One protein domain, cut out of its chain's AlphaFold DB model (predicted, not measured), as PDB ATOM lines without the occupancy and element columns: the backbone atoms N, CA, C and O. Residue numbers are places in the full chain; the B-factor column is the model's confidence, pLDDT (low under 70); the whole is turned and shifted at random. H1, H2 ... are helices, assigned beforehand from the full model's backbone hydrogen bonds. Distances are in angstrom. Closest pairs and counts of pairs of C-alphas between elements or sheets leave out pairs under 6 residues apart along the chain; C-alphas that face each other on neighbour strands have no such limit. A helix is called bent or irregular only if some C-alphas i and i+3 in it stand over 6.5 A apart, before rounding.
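This is residues 97 to 124 and 135 to 240 of the 755 residues of a protein of Deltaproteobacteria bacterium (UniProt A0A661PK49). Three longer helices, H3, H5 and H7, make a core in which they cross at steep angles, their centres forming a triangle. Short H1 and H2 lie on the side of this core away from H3, with H2 packed on H7; short H4 is at one end, and short H6 is at the other, beside the end of H5, where the long stretch 135 to 159 with no named element also lies. The printed part has 134 residues with seven named helices, H1 to H7 in chain order, and no named strand, and its class is all helix. It is compact, with a radius of gyration of the C-alphas of 15.0 A, and rounded, spanning 44 by 36 by 29 A.

Start at H1, residues 99 to 104, which only just touches the hub, H5, residues 188 to 200, with 3 pairs of C-alphas within 8 A; the closest are those of Leu 103 and Lys 197, 7.0 A apart. H2, residues 110 to 117, touches residues 221 to 228 of H7, residues 215 to 231, at a steep tilt of 62 degrees, opposite ways; the closest C-alphas are those of Leu 116 and Arg 224, 6.0 A apart. Next, residues 164 to 172 of H3, residues 160 to 178, touch H5 at a steep tilt of 46 degrees, opposite ways, with Leu 168 and Lys 192 closest, their C-alphas 6.5 A apart. H3 and H7 are close but not clearly touching: their closest C-alphas, of Glu 171 and Arg 223, are 7.5 A apart. H4, residues 180 to 183, touches H3 only at the corner, with the C-alphas of Glu 176 and Leu 183 closest at 6.4 A. H5 touches H7 at a steep tilt of 58 degrees, opposite ways; look at C-alphas 195 and 225, the closest, 6.4 A apart. H6, residues 209 to 212, touches residues 198 to 200 of H5, closest at the C-alphas of Leu 199 and Leu 209, 5.1 A. Every O i to N i+4 pair is within hydrogen-bond range in H1, H2, H3 and H5, and 11 of 13 are in H7; H4 and H6 are too short for such a pair.

Find C-alpha 99 at (84.931, 83.252, -32.294), where H1 begins. H3 starts at C-alpha 160, (76.415, 82.592, -53.204), and runs 27.0 A; H5 runs 18.7 A. H7 runs 24.5 A to C-alpha 231 at (91.868, 91.867, -35.149); it is irregular, with C-alphas 216 and 219 7.7 A apart.

The two C-alphas farthest apart, of Gln 135 and Gly 185, are 46.2 A apart. Residues 125 to 134 are not printed, and C-alphas 124 and 135 stand 9.9 A apart across this cut, in the link from H2 to H3. Of the links that are printed whole, none is long. Mean pLDDT of the printed part is 88.2; look for values under 70 at residues 120 to 124.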
ATOM      1  N   PRO A  97      82.493  87.279 -27.403       80.06
ATOM      2  CA  PRO A  97      82.740  85.864 -27.153       80.06
ATOM      3  C   PRO A  97      83.881  85.361 -28.055       80.06
ATOM      4  O   PRO A  97      84.092  85.909 -29.143       80.06
ATOM      5  N   PRO A  98      84.638  84.326 -27.639       85.69
ATOM      6  CA  PRO A  98      85.589  83.674 -28.531       85.69
ATOM      7  C   PRO A  98      84.891  83.263 -29.831       85.69
ATOM      8  O   PRO A  98      83.791  82.713 -29.785       85.69
ATOM      9  N   ILE A  99      85.524  83.530 -30.977       88.06
ATOM     10  CA  ILE A  99      84.931  83.252 -32.294       88.06
ATOM     11  C   ILE A  99      84.521  81.781 -32.391       88.06
ATOM     12  O   ILE A  99      83.404  81.502 -32.803       88.06
ATOM     13  N   ASP A 100      85.353  80.852 -31.917       86.25
ATOM     14  CA  ASP A 100      85.031  79.420 -31.938       86.25
ATOM     15  C   ASP A 100      83.763  79.089 -31.138       86.25
ATOM     16  O   ASP A 100      82.932  78.310 -31.593       86.25
ATOM     17  N   THR A 101      83.570  79.727 -29.979       87.44
ATOM     18  CA  THR A 101      82.346  79.591 -29.175       87.44
ATOM     19  C   THR A 101      81.142  80.190 -29.896       87.44
ATOM     20  O   THR A 101      80.067  79.600 -29.904       87.44
ATOM     21  N   MET A 102      81.315  81.346 -30.539       90.56
ATOM     22  CA  MET A 102      80.258  81.989 -31.320       90.56
ATOM     23  C   MET A 102      79.832  81.122 -32.512       90.56
ATOM     24  O   MET A 102      78.643  80.976 -32.765       90.56
ATOM     25  N   LEU A 103      80.782  80.499 -33.211       91.31
ATOM     26  CA  LEU A 103      80.519  79.630 -34.360       91.31
ATOM     27  C   LEU A 103      79.853  78.293 -33.988       91.31
ATOM     28  O   LEU A 103      79.344  77.613 -34.875       91.31
ATOM     29  N   GLN A 104      79.873  77.900 -32.711       89.44
ATOM     30  CA  GLN A 104      79.118  76.748 -32.199       89.44
ATOM     31  C   GLN A 104      77.644  77.088 -31.923       89.44
ATOM     32  O   GLN A 104      76.817  76.182 -31.802       89.44
ATOM     33  N   SER A 105      77.303  78.378 -31.828       87.12
ATOM     34  CA  SER A 105      75.923  78.848 -31.704       87.12
ATOM     35  C   SER A 105      75.175  78.728 -33.036       87.12
ATOM     36  O   SER A 105      75.767  78.811 -34.109       87.12
ATOM     37  N   LYS A 106      73.845  78.584 -32.974       86.88
ATOM     38  CA  LYS A 106      72.966  78.731 -34.151       86.88
ATOM     39  C   LYS A 106      72.694  80.197 -34.497       86.88
ATOM     40  O   LYS A 106      72.336  80.499 -35.635       86.88
ATOM     41  N   GLU A 107      72.854  81.080 -33.516       92.38
ATOM     42  CA  GLU A 107      72.536  82.502 -33.606       92.38
ATOM     43  C   GLU A 107      73.764  83.367 -33.320       92.38
ATOM     44  O   GLU A 107      74.565  83.063 -32.427       92.38
ATOM     45  N   ILE A 108      73.906  84.455 -34.076       91.75
ATOM     46  CA  ILE A 108      74.901  85.485 -33.808       91.75
ATOM     47  C   ILE A 108      74.419  86.349 -32.632       91.75
ATOM     48  O   ILE A 108      73.275  86.801 -32.644       91.75
ATOM     49  N   PRO A 109      75.261  86.609 -31.615       90.25
ATOM     50  CA  PRO A 109      74.898  87.517 -30.531       90.25
ATOM     51  C   PRO A 109      74.545  88.909 -31.067       90.25
ATOM     52  O   PRO A 109      75.299  89.450 -31.882       90.25
ATOM     53  N   ASP A 110      73.449  89.510 -30.592       86.56
ATOM     54  CA  ASP A 110      72.966  90.795 -31.120       86.56
ATOM     55  C   ASP A 110      74.033  91.889 -31.051       86.56
ATOM     56  O   ASP A 110      74.286  92.564 -32.041       86.56
ATOM     57  N   ASN A 111      74.768  92.005 -29.944       85.44
ATOM     58  CA  ASN A 111      75.851  92.985 -29.833       85.44
ATOM     59  C   ASN A 111      76.929  92.824 -30.924       85.44
ATOM     60  O   ASN A 111      77.434  93.822 -31.430       85.44
ATOM     61  N   VAL A 112      77.261  91.585 -31.310       89.56
ATOM     62  CA  VAL A 112      78.198  91.309 -32.410       89.56
ATOM     63  C   VAL A 112      77.551  91.654 -33.749       89.56
ATOM     64  O   VAL A 112      78.178  92.320 -34.565       89.56
ATOM     65  N   ARG A 113      76.297  91.242 -33.976       89.75
ATOM     66  CA  ARG A 113      75.525  91.573 -35.185       89.75
ATOM     67  C   ARG A 113      75.488  93.081 -35.427       89.75
ATOM     68  O   ARG A 113      75.837  93.515 -36.523       89.75
ATOM     69  N   LEU A 114      75.122  93.877 -34.421       86.12
ATOM     70  CA  LEU A 114      75.079  95.336 -34.535       86.12
ATOM     71  C   LEU A 114      76.451  95.901 -34.872       86.12
ATOM     72  O   LEU A 114      76.585  96.643 -35.840       86.12
ATOM     73  N   ASP A 115      77.481  95.486 -34.138       87.88
ATOM     74  CA  ASP A 115      78.836  95.965 -34.377       87.88
ATOM     75  C   ASP A 115      79.366  95.569 -35.760       87.88
ATOM     76  O   ASP A 115      80.097  96.346 -36.364       87.88
ATOM     77  N   LEU A 116      78.990  94.419 -36.319       91.69
ATOM     78  CA  LEU A 116      79.363  94.044 -37.686       91.69
ATOM     79  C   LEU A 116      78.627  94.883 -38.737       91.69
ATOM     80  O   LEU A 116      79.244  95.311 -39.710       91.69
ATOM     81  N   LEU A 117      77.336  95.150 -38.534       90.38
ATOM     82  CA  LEU A 117      76.491  95.866 -39.494       90.38
ATOM     83  C   LEU A 117      76.612  97.401 -39.408       90.38
ATOM     84  O   LEU A 117      76.141  98.087 -40.313       90.38
ATOM     85  N   GLY A 118      77.241  97.949 -38.364       87.25
ATOM     86  CA  GLY A 118      77.450  99.390 -38.183       87.25
ATOM     87  C   GLY A 118      76.498 100.012 -37.153       87.25
ATOM     88  O   GLY A 118      76.309  99.474 -36.070       87.25
ATOM     89  N   PHE A 119      75.920 101.183 -37.442       77.31
ATOM     90  CA  PHE A 119      74.963 101.835 -36.531       77.31
ATOM     91  C   PHE A 119      73.543 101.286 -36.728       77.31
ATOM     92  O   PHE A 119      72.668 101.991 -37.208       77.31
ATOM     93  N   GLN A 120      73.307 100.017 -36.403       69.69
ATOM     94  CA  GLN A 120      71.961  99.431 -36.449       69.69
ATOM     95  C   GLN A 120      71.039 100.024 -35.368       69.69
ATOM     96  O   GLN A 120      71.463 100.279 -34.240       69.69
ATOM     97  N   ASN A 121      69.767 100.220 -35.718       62.44
ATOM     98  CA  ASN A 121      68.743 100.778 -34.837       62.44
ATOM     99  C   ASN A 121      67.869  99.661 -34.259       62.44
ATOM    100  O   ASN A 121      66.799  99.385 -34.794       62.44
ATOM    101  N   ASP A 122      68.316  99.007 -33.189       51.06
ATOM    102  CA  ASP A 122      67.541  97.925 -32.573       51.06
ATOM    103  C   ASP A 122      66.336  98.453 -31.767       51.06
ATOM    104  O   ASP A 122      66.459  99.331 -30.909       51.06
ATOM    105  N   GLY A 123      65.157  97.894 -32.066       52.72
ATOM    106  CA  GLY A 123      63.824  98.256 -31.563       52.72
ATOM    107  C   GLY A 123      62.809  98.266 -32.714       52.72
ATOM    108  O   GLY A 123      63.225  98.201 -33.867       52.72
ATOM    109  N   GLU A 124      61.492  98.346 -32.453       47.06
ATOM    110  CA  GLU A 124      60.506  98.704 -33.498       47.06
ATOM    111  C   GLU A 124      61.050  99.928 -34.250       47.06
ATOM    112  O   GLU A 124      61.139 101.011 -33.665       47.06
ATOM    113  N   GLN A 135      57.292 102.236 -43.257       75.00
ATOM    114  CA  GLN A 135      57.519 100.868 -42.738       75.00
ATOM    115  C   GLN A 135      57.938  99.834 -43.804       75.00
ATOM    116  O   GLN A 135      58.506  98.804 -43.467       75.00
ATOM    117  N   GLY A 136      57.670 100.105 -45.084       76.50
ATOM    118  CA  GLY A 136      58.095  99.280 -46.225       76.50
ATOM    119  C   GLY A 136      59.337  99.825 -46.935       76.50
ATOM    120  O   GLY A 136      59.488  99.628 -48.148       76.50
ATOM    121  N   TYR A 137      60.155 100.618 -46.235       86.00
ATOM    122  CA  TYR A 137      61.433 101.070 -46.760       86.00
ATOM    123  C   TYR A 137      62.311  99.857 -47.023       86.00
ATOM    124  O   TYR A 137      62.674  99.106 -46.119       86.00
ATOM    125  N   GLU A 138      62.663  99.729 -48.286       85.19
ATOM    126  CA  GLU A 138      63.615  98.772 -48.796       85.19
ATOM    127  C   GLU A 138      64.461  99.549 -49.797       85.19
ATOM    128  O   GLU A 138      63.888 100.214 -50.675       85.19
ATOM    129  N   PRO A 139      65.797  99.491 -49.686       84.19
ATOM    130  CA  PRO A 139      66.656  99.786 -50.816       84.19
ATOM    131  C   PRO A 139      66.147  99.033 -52.050       84.19
ATOM    132  O   PRO A 139      65.812  97.855 -51.983       84.19
ATOM    133  N   GLY A 140      66.039  99.697 -53.193       77.94
ATOM    134  CA  GLY A 140      65.353  99.153 -54.370       77.94
ATOM    135  C   GLY A 140      66.137  98.088 -55.130       77.94
ATOM    136  O   GLY A 140      65.865  97.877 -56.303       77.94
ATOM    137  N   THR A 141      67.131  97.454 -54.511       88.88
ATOM    138  CA  THR A 141      67.982  96.426 -55.118       88.88
ATOM    139  C   THR A 141      67.687  95.053 -54.509       88.88
ATOM    140  O   THR A 141      66.599  94.509 -54.716       88.88
ATOM    141  N   PHE A 142      68.643  94.448 -53.805       92.50
ATOM    142  CA  PHE A 142      68.531  93.119 -53.214       92.50
ATOM    143  C   PHE A 142      69.578  92.889 -52.122       92.50
ATOM    144  O   PHE A 142      70.580  93.599 -52.006       92.50
ATOM    145  N   THR A 143      69.328  91.863 -51.320       94.06
ATOM    146  CA  THR A 143      70.225  91.381 -50.269       94.06
ATOM    147  C   THR A 143      71.140  90.283 -50.798       94.06
ATOM    148  O   THR A 143      70.791  89.555 -51.727       94.06
ATOM    149  N   ILE A 144      72.311  90.097 -50.189       94.94
ATOM    150  CA  ILE A 144      73.256  89.065 -50.640       94.94
ATOM    151  C   ILE A 144      72.710  87.641 -50.462       94.94
ATOM    152  O   ILE A 144      73.214  86.724 -51.103       94.94
ATOM    153  N   SER A 145      71.670  87.430 -49.640       93.50
ATOM    154  CA  SER A 145      70.967  86.137 -49.568       93.50
ATOM    155  C   SER A 145      70.290  85.732 -50.875       93.50
ATOM    156  O   SER A 145      69.967  84.562 -51.049       93.50
ATOM    157  N   GLU A 146      70.080  86.675 -51.788       93.25
ATOM    158  CA  GLU A 146      69.364  86.454 -53.046       93.25
ATOM    159  C   GLU A 146      70.312  86.125 -54.205       93.25
ATOM    160  O   GLU A 146      69.861  85.785 -55.299       93.25
ATOM    161  N   ILE A 147      71.627  86.158 -53.959       92.38
ATOM    162  CA  ILE A 147      72.648  85.689 -54.898       92.38
ATOM    163  C   ILE A 147      72.529  84.170 -55.003       92.38
ATOM    164  O   ILE A 147      73.028  83.409 -54.172       92.38
ATOM    165  N   SER A 148      71.827  83.726 -56.033       86.94
ATOM    166  CA  SER A 148      71.519  82.326 -56.278       86.94
ATOM    167  C   SER A 148      71.598  82.032 -57.777       86.94
ATOM    168  O   SER A 148      71.369  82.931 -58.593       86.94
ATOM    169  N   PRO A 149      71.957  80.794 -58.161       85.19
ATOM    170  CA  PRO A 149      71.991  80.426 -59.569       85.19
ATOM    171  C   PRO A 149      70.582  80.542 -60.170       85.19
ATOM    172  O   PRO A 149      69.608  80.156 -59.525       85.19
ATOM    173  N   GLY A 150      70.480  81.085 -61.386       80.81
ATOM    174  CA  GLY A 150      69.198  81.340 -62.051       80.81
ATOM    175  C   GLY A 150      68.448  82.592 -61.579       80.81
ATOM    176  O   GLY A 150      67.295  82.781 -61.959       80.81
ATOM    177  N   ALA A 151      69.051  83.460 -60.756       87.88
ATOM    178  CA  ALA A 151      68.461  84.760 -60.443       87.88
ATOM    179  C   ALA A 151      68.464  85.657 -61.694       87.88
ATOM    180  O   ALA A 151      69.452  86.328 -61.978       87.88
ATOM    181  N   GLU A 152      67.344  85.700 -62.419       88.56
ATOM    182  CA  GLU A 152      67.230  86.355 -63.734       88.56
ATOM    183  C   GLU A 152      67.627  87.843 -63.718       88.56
ATOM    184  O   GLU A 152      68.112  88.378 -64.712       88.56
ATOM    185  N   PHE A 153      67.472  88.525 -62.578       89.50
ATOM    186  CA  PHE A 153      67.849  89.932 -62.404       89.50
ATOM    187  C   PHE A 153      69.332  90.146 -62.033       89.50
ATOM    188  O   PHE A 153      69.755  91.288 -61.840       89.50
ATOM    189  N   ILE A 154      70.158  89.103 -61.945       86.81
ATOM    190  CA  ILE A 154      71.593  89.181 -61.626       86.81
ATOM    191  C   ILE A 154      72.397  88.642 -62.818       86.81
ATOM    192  O   ILE A 154      72.127  87.556 -63.316       86.81
ATOM    193  N   LYS A 155      73.407  89.395 -63.277       75.62
ATOM    194  CA  LYS A 155      74.352  88.952 -64.315       75.62
ATOM    195  C   LYS A 155      75.795  89.140 -63.827       75.62
ATOM    196  O   LYS A 155      76.070  90.212 -63.289       75.62
ATOM    197  N   PRO A 156      76.697  88.156 -64.034       71.50
ATOM    198  CA  PRO A 156      76.426  86.780 -64.478       71.50
ATOM    199  C   PRO A 156      75.679  85.963 -63.409       71.50
ATOM    200  O   PRO A 156      75.778  86.254 -62.217       71.50
ATOM    201  N   GLU A 157      74.954  84.923 -63.826       81.00
ATOM    202  CA  GLU A 157      74.346  83.975 -62.888       81.00
ATOM    203  C   GLU A 157      75.436  83.271 -62.071       81.00
ATOM    204  O   GLU A 157      76.418  82.761 -62.613       81.00
ATOM    205  N   THR A 158      75.291  83.255 -60.747       88.00
ATOM    206  CA  THR A 158      76.309  82.703 -59.852       88.00
ATOM    207  C   THR A 158      75.691  82.127 -58.587       88.00
ATOM    208  O   THR A 158      74.555  82.433 -58.237       88.00
ATOM    209  N   THR A 159      76.442  81.286 -57.878       90.94
ATOM    210  CA  THR A 159      76.036  80.805 -56.554       90.94
ATOM    211  C   THR A 159      76.622  81.696 -55.473       90.94
ATOM    212  O   THR A 159      77.740  82.195 -55.619       90.94
ATOM    213  N   PHE A 160      75.906  81.851 -54.356       92.31
ATOM    214  CA  PHE A 160      76.415  82.592 -53.204       92.31
ATOM    215  C   PHE A 160      77.815  82.125 -52.785       92.31
ATOM    216  O   PHE A 160      78.690  82.955 -52.563       92.31
ATOM    217  N   ASP A 161      78.040  80.806 -52.693       93.06
ATOM    218  CA  ASP A 161      79.314  80.264 -52.204       93.06
ATOM    219  C   ASP A 161      80.481  80.567 -53.152       93.06
ATOM    220  O   ASP A 161      81.563  80.951 -52.701       93.06
ATOM    221  N   PHE A 162      80.257  80.463 -54.463       92.94
ATOM    222  CA  PHE A 162      81.263  80.829 -55.456       92.94
ATOM    223  C   PHE A 162      81.559  82.332 -55.414       92.94
ATOM    224  O   PHE A 162      82.714  82.735 -55.276       92.94
ATOM    225  N   TRP A 163      80.511  83.158 -55.449       92.75
ATOM    226  CA  TRP A 163      80.630  84.613 -55.412       92.75
ATOM    227  C   TRP A 163      81.361  85.099 -54.157       92.75
ATOM    228  O   TRP A 163      82.373  85.792 -54.264       92.75
ATOM    229  N   VAL A 164      80.930  84.670 -52.965       94.44
ATOM    230  CA  VAL A 164      81.544  85.096 -51.698       94.44
ATOM    231  C   VAL A 164      82.997  84.621 -51.590       94.44
ATOM    232  O   VAL A 164      83.832  85.320 -51.022       94.44
ATOM    233  N   THR A 165      83.339  83.458 -52.159       94.56
ATOM    234  CA  THR A 165      84.728  82.971 -52.181       94.56
ATOM    235  C   THR A 165      85.633  83.887 -52.991       94.56
ATOM    236  O   THR A 165      86.745  84.174 -52.541       94.56
ATOM    237  N   ASN A 166      85.169  84.353 -54.150       92.00
ATOM    238  CA  ASN A 166      85.939  85.242 -55.016       92.00
ATOM    239  C   ASN A 166      86.111  86.617 -54.369       92.00
ATOM    240  O   ASN A 166      87.244  87.062 -54.202       92.00
ATOM    241  N   VAL A 167      85.013  87.212 -53.884       91.50
ATOM    242  CA  VAL A 167      85.036  88.502 -53.170       91.50
ATOM    243  C   VAL A 167      86.027  88.460 -52.005       91.50
ATOM    244  O   VAL A 167      86.881  89.335 -51.877       91.50
ATOM    245  N   LEU A 168      85.957  87.425 -51.158       94.38
ATOM    246  CA  LEU A 168      86.852  87.319 -50.006       94.38
ATOM    247  C   LEU A 168      88.303  87.038 -50.400       94.38
ATOM    248  O   LEU A 168      89.202  87.445 -49.673       94.38
ATOM    249  N   SER A 169      88.548  86.325 -51.501       92.88
ATOM    250  CA  SER A 169      89.918  86.051 -51.947       92.88
ATOM    251  C   SER A 169      90.605  87.336 -52.406       92.88
ATOM    252  O   SER A 169      91.709  87.606 -51.948       92.88
ATOM    253  N   GLU A 170      89.924  88.167 -53.197       88.44
ATOM    254  CA  GLU A 170      90.459  89.461 -53.643       88.44
ATOM    255  C   GLU A 170      90.614  90.467 -52.492       88.44
ATOM    256  O   GLU A 170      91.636  91.148 -52.393       88.44
ATOM    257  N   GLU A 171      89.641  90.547 -51.576       89.31
ATOM    258  CA  GLU A 171      89.756  91.409 -50.390       89.31
ATOM    259  C   GLU A 171      90.938  90.998 -49.503       89.31
ATOM    260  O   GLU A 171      91.702  91.851 -49.048       89.31
ATOM    261  N   LEU A 172      91.125  89.695 -49.265       92.31
ATOM    262  CA  LEU A 172      92.248  89.203 -48.469       92.31
ATOM    263  C   LEU A 172      93.587  89.410 -49.176       92.31
ATOM    264  O   LEU A 172      94.537  89.791 -48.504       92.31
ATOM    265  N   GLU A 173      93.662  89.229 -50.495       90.50
ATOM    266  CA  GLU A 173      94.867  89.519 -51.284       90.50
ATOM    267  C   GLU A 173      95.251  91.003 -51.195       90.50
ATOM    268  O   GLU A 173      96.418  91.344 -50.978       90.50
ATOM    269  N   LEU A 174      94.268  91.904 -51.281       86.94
ATOM    270  CA  LEU A 174      94.489  93.341 -51.140       86.94
ATOM    271  C   LEU A 174      94.980  93.703 -49.728       86.94
ATOM    272  O   LEU A 174      95.926  94.486 -49.583       86.94
ATOM    273  N   ILE A 175      94.372  93.119 -48.691       89.38
ATOM    274  CA  ILE A 175      94.803  93.291 -47.296       89.38
ATOM    275  C   ILE A 175      96.211  92.725 -47.097       89.38
ATOM    276  O   ILE A 175      97.040  93.397 -46.493       89.38
ATOM    277  N   GLU A 176      96.511  91.532 -47.610       90.06
ATOM    278  CA  GLU A 176      97.822  90.887 -47.491       90.06
ATOM    279  C   GLU A 176      98.917  91.719 -48.159       90.06
ATOM    280  O   GLU A 176      99.964  91.968 -47.563       90.06
ATOM    281  N   THR A 177      98.642  92.227 -49.359       88.88
ATOM    282  CA  THR A 177      99.578  93.047 -50.137       88.88
ATOM    283  C   THR A 177      99.916  94.357 -49.424       88.88
ATOM    284  O   THR A 177     101.060  94.813 -49.451       88.88
ATOM    285  N   ARG A 178      98.929  94.999 -48.787       86.31
ATOM    286  CA  ARG A 178      99.099  96.318 -48.149       86.31
ATOM    287  C   ARG A 178      99.490  96.235 -46.674       86.31
ATOM    288  O   ARG A 178     100.201  97.107 -46.179       86.31
ATOM    289  N   PHE A 179      99.028  95.202 -45.982       89.62
ATOM    290  CA  PHE A 179      99.135  95.018 -44.538       89.62
ATOM    291  C   PHE A 179      99.445  93.548 -44.185       89.62
ATOM    292  O   PHE A 179      98.689  92.914 -43.440       89.62
ATOM    293  N   PRO A 180     100.582  92.991 -44.642       86.94
ATOM    294  CA  PRO A 180     100.897  91.563 -44.488       86.94
ATOM    295  C   PRO A 180     100.964  91.109 -43.022       86.94
ATOM    296  O   PRO A 180     100.700  89.954 -42.691       86.94
ATOM    297  N   SER A 181     101.279  92.025 -42.102       87.44
ATOM    298  CA  SER A 181     101.300  91.749 -40.665       87.44
ATOM    299  C   SER A 181      99.927  91.402 -40.082       87.44
ATOM    300  O   SER A 181      99.882  90.685 -39.085       87.44
ATOM    301  N   LEU A 182      98.821  91.859 -40.686       86.56
ATOM    302  CA  LEU A 182      97.461  91.605 -40.188       86.56
ATOM    303  C   LEU A 182      97.020  90.151 -40.377       86.56
ATOM    304  O   LEU A 182      96.226  89.651 -39.583       86.56
ATOM    305  N   LEU A 183      97.530  89.484 -41.415       85.81
ATOM    306  CA  LEU A 183      97.189  88.098 -41.751       85.81
ATOM    307  C   LEU A 183      98.281  87.101 -41.338       85.81
ATOM    308  O   LEU A 183      98.096  85.890 -41.448       85.81
ATOM    309  N   LYS A 184      99.409  87.588 -40.804       78.19
ATOM    310  CA  LYS A 184     100.545  86.755 -40.406       78.19
ATOM    311  C   LYS A 184     100.121  85.655 -39.424       78.19
ATOM    312  O   LYS A 184      99.654  85.934 -38.322       78.19
ATOM    313  N   GLY A 185     100.337  84.398 -39.816       73.00
ATOM    314  CA  GLY A 185     100.022  83.219 -39.000       73.00
ATOM    315  C   GLY A 185      98.566  82.744 -39.071       73.00
ATOM    316  O   GLY A 185      98.192  81.860 -38.305       73.00
ATOM    317  N   LYS A 186      97.743  83.298 -39.970       81.00
ATOM    318  CA  LYS A 186      96.381  82.827 -40.258       81.00
ATOM    319  C   LYS A 186      96.307  82.387 -41.717       81.00
ATOM    320  O   LYS A 186      96.643  83.170 -42.600       81.00
ATOM    321  N   ALA A 187      95.848  81.166 -41.989       86.00
ATOM    322  CA  ALA A 187      95.602  80.769 -43.370       86.00
ATOM    323  C   ALA A 187      94.388  81.543 -43.909       86.00
ATOM    324  O   ALA A 187      93.328  81.573 -43.281       86.00
ATOM    325  N   THR A 188      94.514  82.159 -45.086       88.44
ATOM    326  CA  THR A 188      93.422  82.918 -45.725       88.44
ATOM    327  C   THR A 188      92.181  82.051 -45.958       88.44
ATOM    328  O   THR A 188      91.054  82.530 -45.837       88.44
ATOM    329  N   ASN A 189      92.363  80.749 -46.200       91.38
ATOM    330  CA  ASN A 189      91.270  79.779 -46.301       91.38
ATOM    331  C   ASN A 189      90.486  79.610 -44.988       91.38
ATOM    332  O   ASN A 189      89.260  79.508 -45.038       91.38
ATOM    333  N   ASP A 190      91.149  79.666 -43.831       92.56
ATOM    334  CA  ASP A 190      90.478  79.594 -42.527       92.56
ATOM    335  C   ASP A 190      89.652  80.857 -42.277       92.56
ATOM    336  O   ASP A 190      88.498  80.778 -41.855       92.56
ATOM    337  N   VAL A 191      90.205  82.030 -42.609       94.56
ATOM    338  CA  VAL A 191      89.487  83.310 -42.508       94.56
ATOM    339  C   VAL A 191      88.233  83.286 -43.384       94.56
ATOM    340  O   VAL A 191      87.149  83.609 -42.897       94.56
ATOM    341  N   LYS A 192      88.344  82.825 -44.639       95.88
ATOM    342  CA  LYS A 192      87.196  82.661 -45.547       95.88
ATOM    343  C   LYS A 192      86.132  81.732 -44.966       95.88
ATOM    344  O   LYS A 192      84.954  82.084 -44.965       95.88
ATOM    345  N   ALA A 193      86.532  80.569 -44.452       95.38
ATOM    346  CA  ALA A 193      85.607  79.606 -43.859       95.38
ATOM    347  C   ALA A 193      84.873  80.187 -42.639       95.38
ATOM    348  O   ALA A 193      83.666  79.994 -42.497       95.38
ATOM    349  N   ILE A 194      85.575  80.939 -41.786       95.88
ATOM    350  CA  ILE A 194      84.979  81.619 -40.630       95.88
ATOM    351  C   ILE A 194      83.986  82.693 -41.084       95.88
ATOM    352  O   ILE A 194      82.860  82.712 -40.592       95.88
ATOM    353  N   VAL A 195      84.359  83.553 -42.038       96.56
ATOM    354  CA  VAL A 195      83.471  84.611 -42.551       96.56
ATOM    355  C   VAL A 195      82.194  84.009 -43.143       96.56
ATOM    356  O   VAL A 195      81.100  84.442 -42.789       96.56
ATOM    357  N   LYS A 196      82.305  82.964 -43.973       96.38
ATOM    358  CA  LYS A 196      81.140  82.260 -44.538       96.38
ATOM    359  C   LYS A 196      80.200  81.727 -43.454       96.38
ATOM    360  O   LYS A 196      78.990  81.920 -43.569       96.38
ATOM    361  N   LYS A 197      80.752  81.123 -42.391       96.00
ATOM    362  CA  LYS A 197      79.967  80.642 -41.243       96.00
ATOM    363  C   LYS A 197      79.276  81.780 -40.499       96.00
ATOM    364  O   LYS A 197      78.109  81.638 -40.169       96.00
ATOM    365  N   ILE A 198      79.956  82.909 -40.274       96.50
ATOM    366  CA  ILE A 198      79.346  84.098 -39.649       96.50
ATOM    367  C   ILE A 198      78.150  84.584 -40.475       96.50
ATOM    368  O   ILE A 198      77.102  84.886 -39.913       96.50
ATOM    369  N   LEU A 199      78.279  84.606 -41.804       96.19
ATOM    370  CA  LEU A 199      77.189  84.987 -42.704       96.19
ATOM    371  C   LEU A 199      75.989  84.016 -42.628       96.19
ATOM    372  O   LEU A 199      74.859  84.434 -42.874       96.19
ATOM    373  N   ASP A 200      76.212  82.742 -42.289       95.38
ATOM    374  CA  ASP A 200      75.161  81.723 -42.107       95.38
ATOM    375  C   ASP A 200      74.487  81.735 -40.727       95.38
ATOM    376  O   ASP A 200      73.434  81.113 -40.563       95.38
ATOM    377  N   LEU A 201      75.053  82.429 -39.735       95.44
ATOM    378  CA  LEU A 201      74.442  82.517 -38.409       95.44
ATOM    379  C   LEU A 201      73.086  83.227 -38.485       95.44
ATOM    380  O   LEU A 201      72.923  84.220 -39.202       95.44
ATOM    381  N   ARG A 202      72.110  82.720 -37.721       94.06
ATOM    382  CA  ARG A 202      70.793  83.352 -37.585       94.06
ATOM    383  C   ARG A 202      70.873  84.587 -36.702       94.06
ATOM    384  O   ARG A 202      71.650  84.626 -35.757       94.06
ATOM    385  N   THR A 203      70.068  85.587 -37.004       89.88
ATOM    386  CA  THR A 203      69.901  86.786 -36.188       89.88
ATOM    387  C   THR A 203      68.689  86.627 -35.273       89.88
ATOM    388  O   THR A 203      67.917  85.675 -35.418       89.88
ATOM    389  N   SER A 204      68.492  87.562 -34.344       81.56
ATOM    390  CA  SER A 204      67.346  87.578 -33.421       81.56
ATOM    391  C   SER A 204      65.980  87.606 -34.122       81.56
ATOM    392  O   SER A 204      64.977  87.205 -33.539       81.56
ATOM    393  N   VAL A 205      65.931  87.998 -35.401       77.44
ATOM    394  CA  VAL A 205      64.724  87.960 -36.248       77.44
ATOM    395  C   VAL A 205      64.554  86.643 -37.026       77.44
ATOM    396  O   VAL A 205      63.690  86.528 -37.893       77.44
ATOM    397  N   GLY A 206      65.386  85.632 -36.756       84.50
ATOM    398  CA  GLY A 206      65.276  84.275 -37.299       84.50
ATOM    399  C   GLY A 206      65.842  84.065 -38.709       84.50
ATOM    400  O   GLY A 206      65.985  82.913 -39.132       84.50
ATOM    401  N   LYS A 207      66.204  85.129 -39.440       91.19
ATOM    402  CA  LYS A 207      66.889  85.057 -40.747       91.19
ATOM    403  C   LYS A 207      68.405  84.950 -40.569       91.19
ATOM    404  O   LYS A 207      68.917  85.219 -39.493       91.19
ATOM    405  N   THR A 208      69.138  84.538 -41.602       94.50
ATOM    406  CA  THR A 208      70.613  84.574 -41.554       94.50
ATOM    407  C   THR A 208      71.130  85.998 -41.727       94.50
ATOM    408  O   THR A 208      70.449  86.827 -42.333       94.50
ATOM    409  N   LEU A 209      72.358  86.272 -41.278       94.19
ATOM    410  CA  LEU A 209      72.987  87.592 -41.417       94.19
ATOM    411  C   LEU A 209      73.011  88.096 -42.875       94.19
ATOM    412  O   LEU A 209      72.882  89.292 -43.117       94.19
ATOM    413  N   ARG A 210      73.088  87.187 -43.859       94.75
ATOM    414  CA  ARG A 210      72.992  87.498 -45.304       94.75
ATOM    415  C   ARG A 210      71.727  88.266 -45.700       94.75
ATOM    416  O   ARG A 210      71.778  89.037 -46.649       94.75
ATOM    417  N   HIS A 211      70.619  88.068 -44.988       93.06
ATOM    418  CA  HIS A 211      69.350  88.751 -45.264       93.06
ATOM    419  C   HIS A 211      69.324  90.197 -44.756       93.06
ATOM    420  O   HIS A 211      68.396  90.936 -45.062       93.06
ATOM    421  N   GLU A 212      70.317  90.599 -43.964       91.06
ATOM    422  CA  GLU A 212      70.449  91.962 -43.437       91.06
ATOM    423  C   GLU A 212      71.564  92.755 -44.129       91.06
ATOM    424  O   GLU A 212      71.871  93.881 -43.722       91.06
ATOM    425  N   ILE A 213      72.186  92.158 -45.151       93.94
ATOM    426  CA  ILE A 213      73.271  92.744 -45.932       93.94
ATOM    427  C   ILE A 213      72.758  92.987 -47.350       93.94
ATOM    428  O   ILE A 213      72.649  92.067 -48.162       93.94
ATOM    429  N   TRP A 214      72.438  94.239 -47.640       93.94
ATOM    430  CA  TRP A 214      72.146  94.736 -48.975       93.94
ATOM    431  C   TRP A 214      73.391  94.694 -49.851       93.94
ATOM    432  O   TRP A 214      74.529  94.788 -49.388       93.94
ATOM    433  N   PHE A 215      73.183  94.551 -51.151       93.56
ATOM    434  CA  PHE A 215      74.286  94.408 -52.083       93.56
ATOM    435  C   PHE A 215      75.210  95.646 -52.090       93.56
ATOM    436  O   PHE A 215      76.427  95.529 -52.110       93.56
ATOM    437  N   GLN A 216      74.677  96.854 -51.937       93.12
ATOM    438  CA  GLN A 216      75.471  98.093 -51.925       93.12
ATOM    439  C   GLN A 216      76.418  98.226 -50.718       93.12
ATOM    440  O   GLN A 216      77.325  99.058 -50.740       93.12
ATOM    441  N   GLU A 217      76.216  97.438 -49.661       93.06
ATOM    442  CA  GLU A 217      76.980  97.497 -48.407       93.06
ATOM    443  C   GLU A 217      77.858  96.254 -48.172       93.06
ATOM    444  O   GLU A 217      78.585  96.210 -47.176       93.06
ATOM    445  N   TYR A 218      77.818  95.246 -49.059       93.75
ATOM    446  CA  TYR A 218      78.482  93.962 -48.797       93.75
ATOM    447  C   TYR A 218      79.989  94.117 -48.600       93.75
ATOM    448  O   TYR A 218      80.551  93.454 -47.731       93.75
ATOM    449  N   SER A 219      80.650  94.972 -49.388       91.94
ATOM    450  CA  SER A 219      82.113  95.059 -49.406       91.94
ATOM    451  C   SER A 219      82.641  95.602 -48.080       91.94
ATOM    452  O   SER A 219      83.570  95.041 -47.495       91.94
ATOM    453  N   ASP A 220      81.982  96.626 -47.539       92.94
ATOM    454  CA  ASP A 220      82.308  97.194 -46.235       92.94
ATOM    455  C   ASP A 220      81.983  96.217 -45.102       92.94
ATOM    456  O   ASP A 220      82.812  96.003 -44.219       92.94
ATOM    457  N   ILE A 221      80.825  95.550 -45.142       94.62
ATOM    458  CA  ILE A 221      80.442  94.589 -44.097       94.62
ATOM    459  C   ILE A 221      81.357  93.361 -44.104       94.62
ATOM    460  O   ILE A 221      81.786  92.912 -43.042       94.62
ATOM    461  N   PHE A 222      81.732  92.836 -45.270       95.19
ATOM    462  CA  PHE A 222      82.669  91.715 -45.362       95.19
ATOM    463  C   PHE A 222      84.031  92.092 -44.802       95.19
ATOM    464  O   PHE A 222      84.595  91.328 -44.018       95.19
ATOM    465  N   ARG A 223      84.525  93.292 -45.116       92.94
ATOM    466  CA  ARG A 223      85.774  93.798 -44.549       92.94
ATOM    467  C   ARG A 223      85.696  93.916 -43.030       92.94
ATOM    468  O   ARG A 223      86.606  93.458 -42.343       92.94
ATOM    469  N   ARG A 224      84.589  94.430 -42.489       94.06
ATOM    470  CA  ARG A 224      84.336  94.485 -41.038       94.06
ATOM    471  C   ARG A 224      84.328  93.090 -40.407       94.06
ATOM    472  O   ARG A 224      84.926  92.906 -39.350       94.06
ATOM    473  N   ILE A 225      83.725  92.089 -41.058       95.50
ATOM    474  CA  ILE A 225      83.753  90.693 -40.588       95.50
ATOM    475  C   ILE A 225      85.182  90.138 -40.623       95.50
ATOM    476  O   ILE A 225      85.624  89.545 -39.642       95.50
ATOM    477  N   VAL A 226      85.939  90.359 -41.700       94.75
ATOM    478  CA  VAL A 226      87.350  89.942 -41.795       94.75
ATOM    479  C   VAL A 226      88.171  90.564 -40.663       94.75
ATOM    480  O   VAL A 226      88.893  89.854 -39.964       94.75
ATOM    481  N   LEU A 227      88.023  91.865 -40.421       92.69
ATOM    482  CA  LEU A 227      88.721  92.593 -39.360       92.69
ATOM    483  C   LEU A 227      88.298  92.146 -37.958       92.69
ATOM    484  O   LEU A 227      89.136  91.998 -37.068       92.69
ATOM    485  N   PHE A 228      87.024  91.820 -37.766       92.94
ATOM    486  CA  PHE A 228      86.560  91.153 -36.558       92.94
ATOM    487  C   PHE A 228      87.247  89.791 -36.363       92.94
ATOM    488  O   PHE A 228      87.700  89.481 -35.262       92.94
ATOM    489  N   VAL A 229      87.420  89.001 -37.424       92.56
ATOM    490  CA  VAL A 229      88.079  87.686 -37.350       92.56
ATOM    491  C   VAL A 229      89.577  87.791 -37.050       92.56
ATOM    492  O   VAL A 229      90.117  86.991 -36.278       92.56
ATOM    493  N   VAL A 230      90.268  88.763 -37.647       90.75
ATOM    494  CA  VAL A 230      91.737  88.844 -37.572       90.75
ATOM    495  C   VAL A 230      92.245  89.786 -36.479       90.75
ATOM    496  O   VAL A 230      93.269  89.477 -35.873       90.75
ATOM    497  N   GLN A 231      91.515  90.861 -36.165       88.69
ATOM    498  CA  GLN A 231      91.868  91.867 -35.149       88.69
ATOM    499  C   GLN A 231      90.911  91.917 -33.951       88.69
ATOM    500  O   GLN A 231      91.194  92.625 -32.987       88.69
ATOM    501  N   LYS A 232      89.780  91.193 -33.973       88.38
ATOM    502  CA  LYS A 232      88.697  91.339 -32.975       88.38
ATOM    503  C   LYS A 232      88.167  92.775 -32.881       88.38
ATOM    504  O   LYS A 232      87.657  93.176 -31.839       88.38
ATOM    505  N   ASN A 233      88.274  93.534 -33.970       88.81
ATOM    506  CA  ASN A 233      87.738  94.884 -34.078       88.81
ATOM    507  C   ASN A 233      87.157  95.098 -35.489       88.81
ATOM    508  O   ASN A 233      87.937  95.208 -36.432       88.81
ATOM    509  N   PRO A 234      85.822  95.157 -35.656       91.25
ATOM    510  CA  PRO A 234      85.215  95.416 -36.961       91.25
ATOM    511  C   PRO A 234      85.437  96.848 -37.461       91.25
ATOM    512  O   PRO A 234      85.339  97.083 -38.659       91.25
ATOM    513  N   ASP A 235      85.747  97.797 -36.574       90.38
ATOM    514  CA  ASP A 235      86.006  99.201 -36.911       90.38
ATOM    515  C   ASP A 235      87.501  99.486 -37.156       90.38
ATOM    516  O   ASP A 235      87.903 100.643 -37.257       90.38
ATOM    517  N   TYR A 236      88.347  98.453 -37.255       89.94
ATOM    518  CA  TYR A 236      89.769  98.634 -37.547       89.94
ATOM    519  C   TYR A 236      89.968  99.286 -38.928       89.94
ATOM    520  O   TYR A 236      89.634  98.707 -39.959       89.94
ATOM    521  N   GLU A 237      90.534 100.488 -38.978       85.94
ATOM    522  CA  GLU A 237      90.648 101.227 -40.238       85.94
ATOM    523  C   GLU A 237      91.823 100.754 -41.105       85.94
ATOM    524  O   GLU A 237      92.966 100.659 -40.651       85.94
ATOM    525  N   LEU A 238      91.540 100.517 -42.391       86.81
ATOM    526  CA  LEU A 238      92.533 100.193 -43.415       86.81
ATOM    527  C   LEU A 238      92.539 101.249 -44.517       86.81
ATOM    528  O   LEU A 238      91.533 101.475 -45.183       86.81
ATOM    529  N   GLU A 239      93.706 101.833 -44.776       86.50
ATOM    530  CA  GLU A 239      93.912 102.730 -45.914       86.50
ATOM    531  C   GLU A 239      94.314 101.914 -47.156       86.50
ATOM    532  O   GLU A 239      95.499 101.761 -47.464       86.50
ATOM    533  N   LEU A 240      93.325 101.333 -47.841       85.31
ATOM    534  CA  LEU A 240      93.546 100.438 -48.989       85.31
ATOM    535  C   LEU A 240      93.849 101.189 -50.295       85.31
ATOM    536  O   LEU A 240      94.594 100.681 -51.137       85.31
TER     537      LEU A 240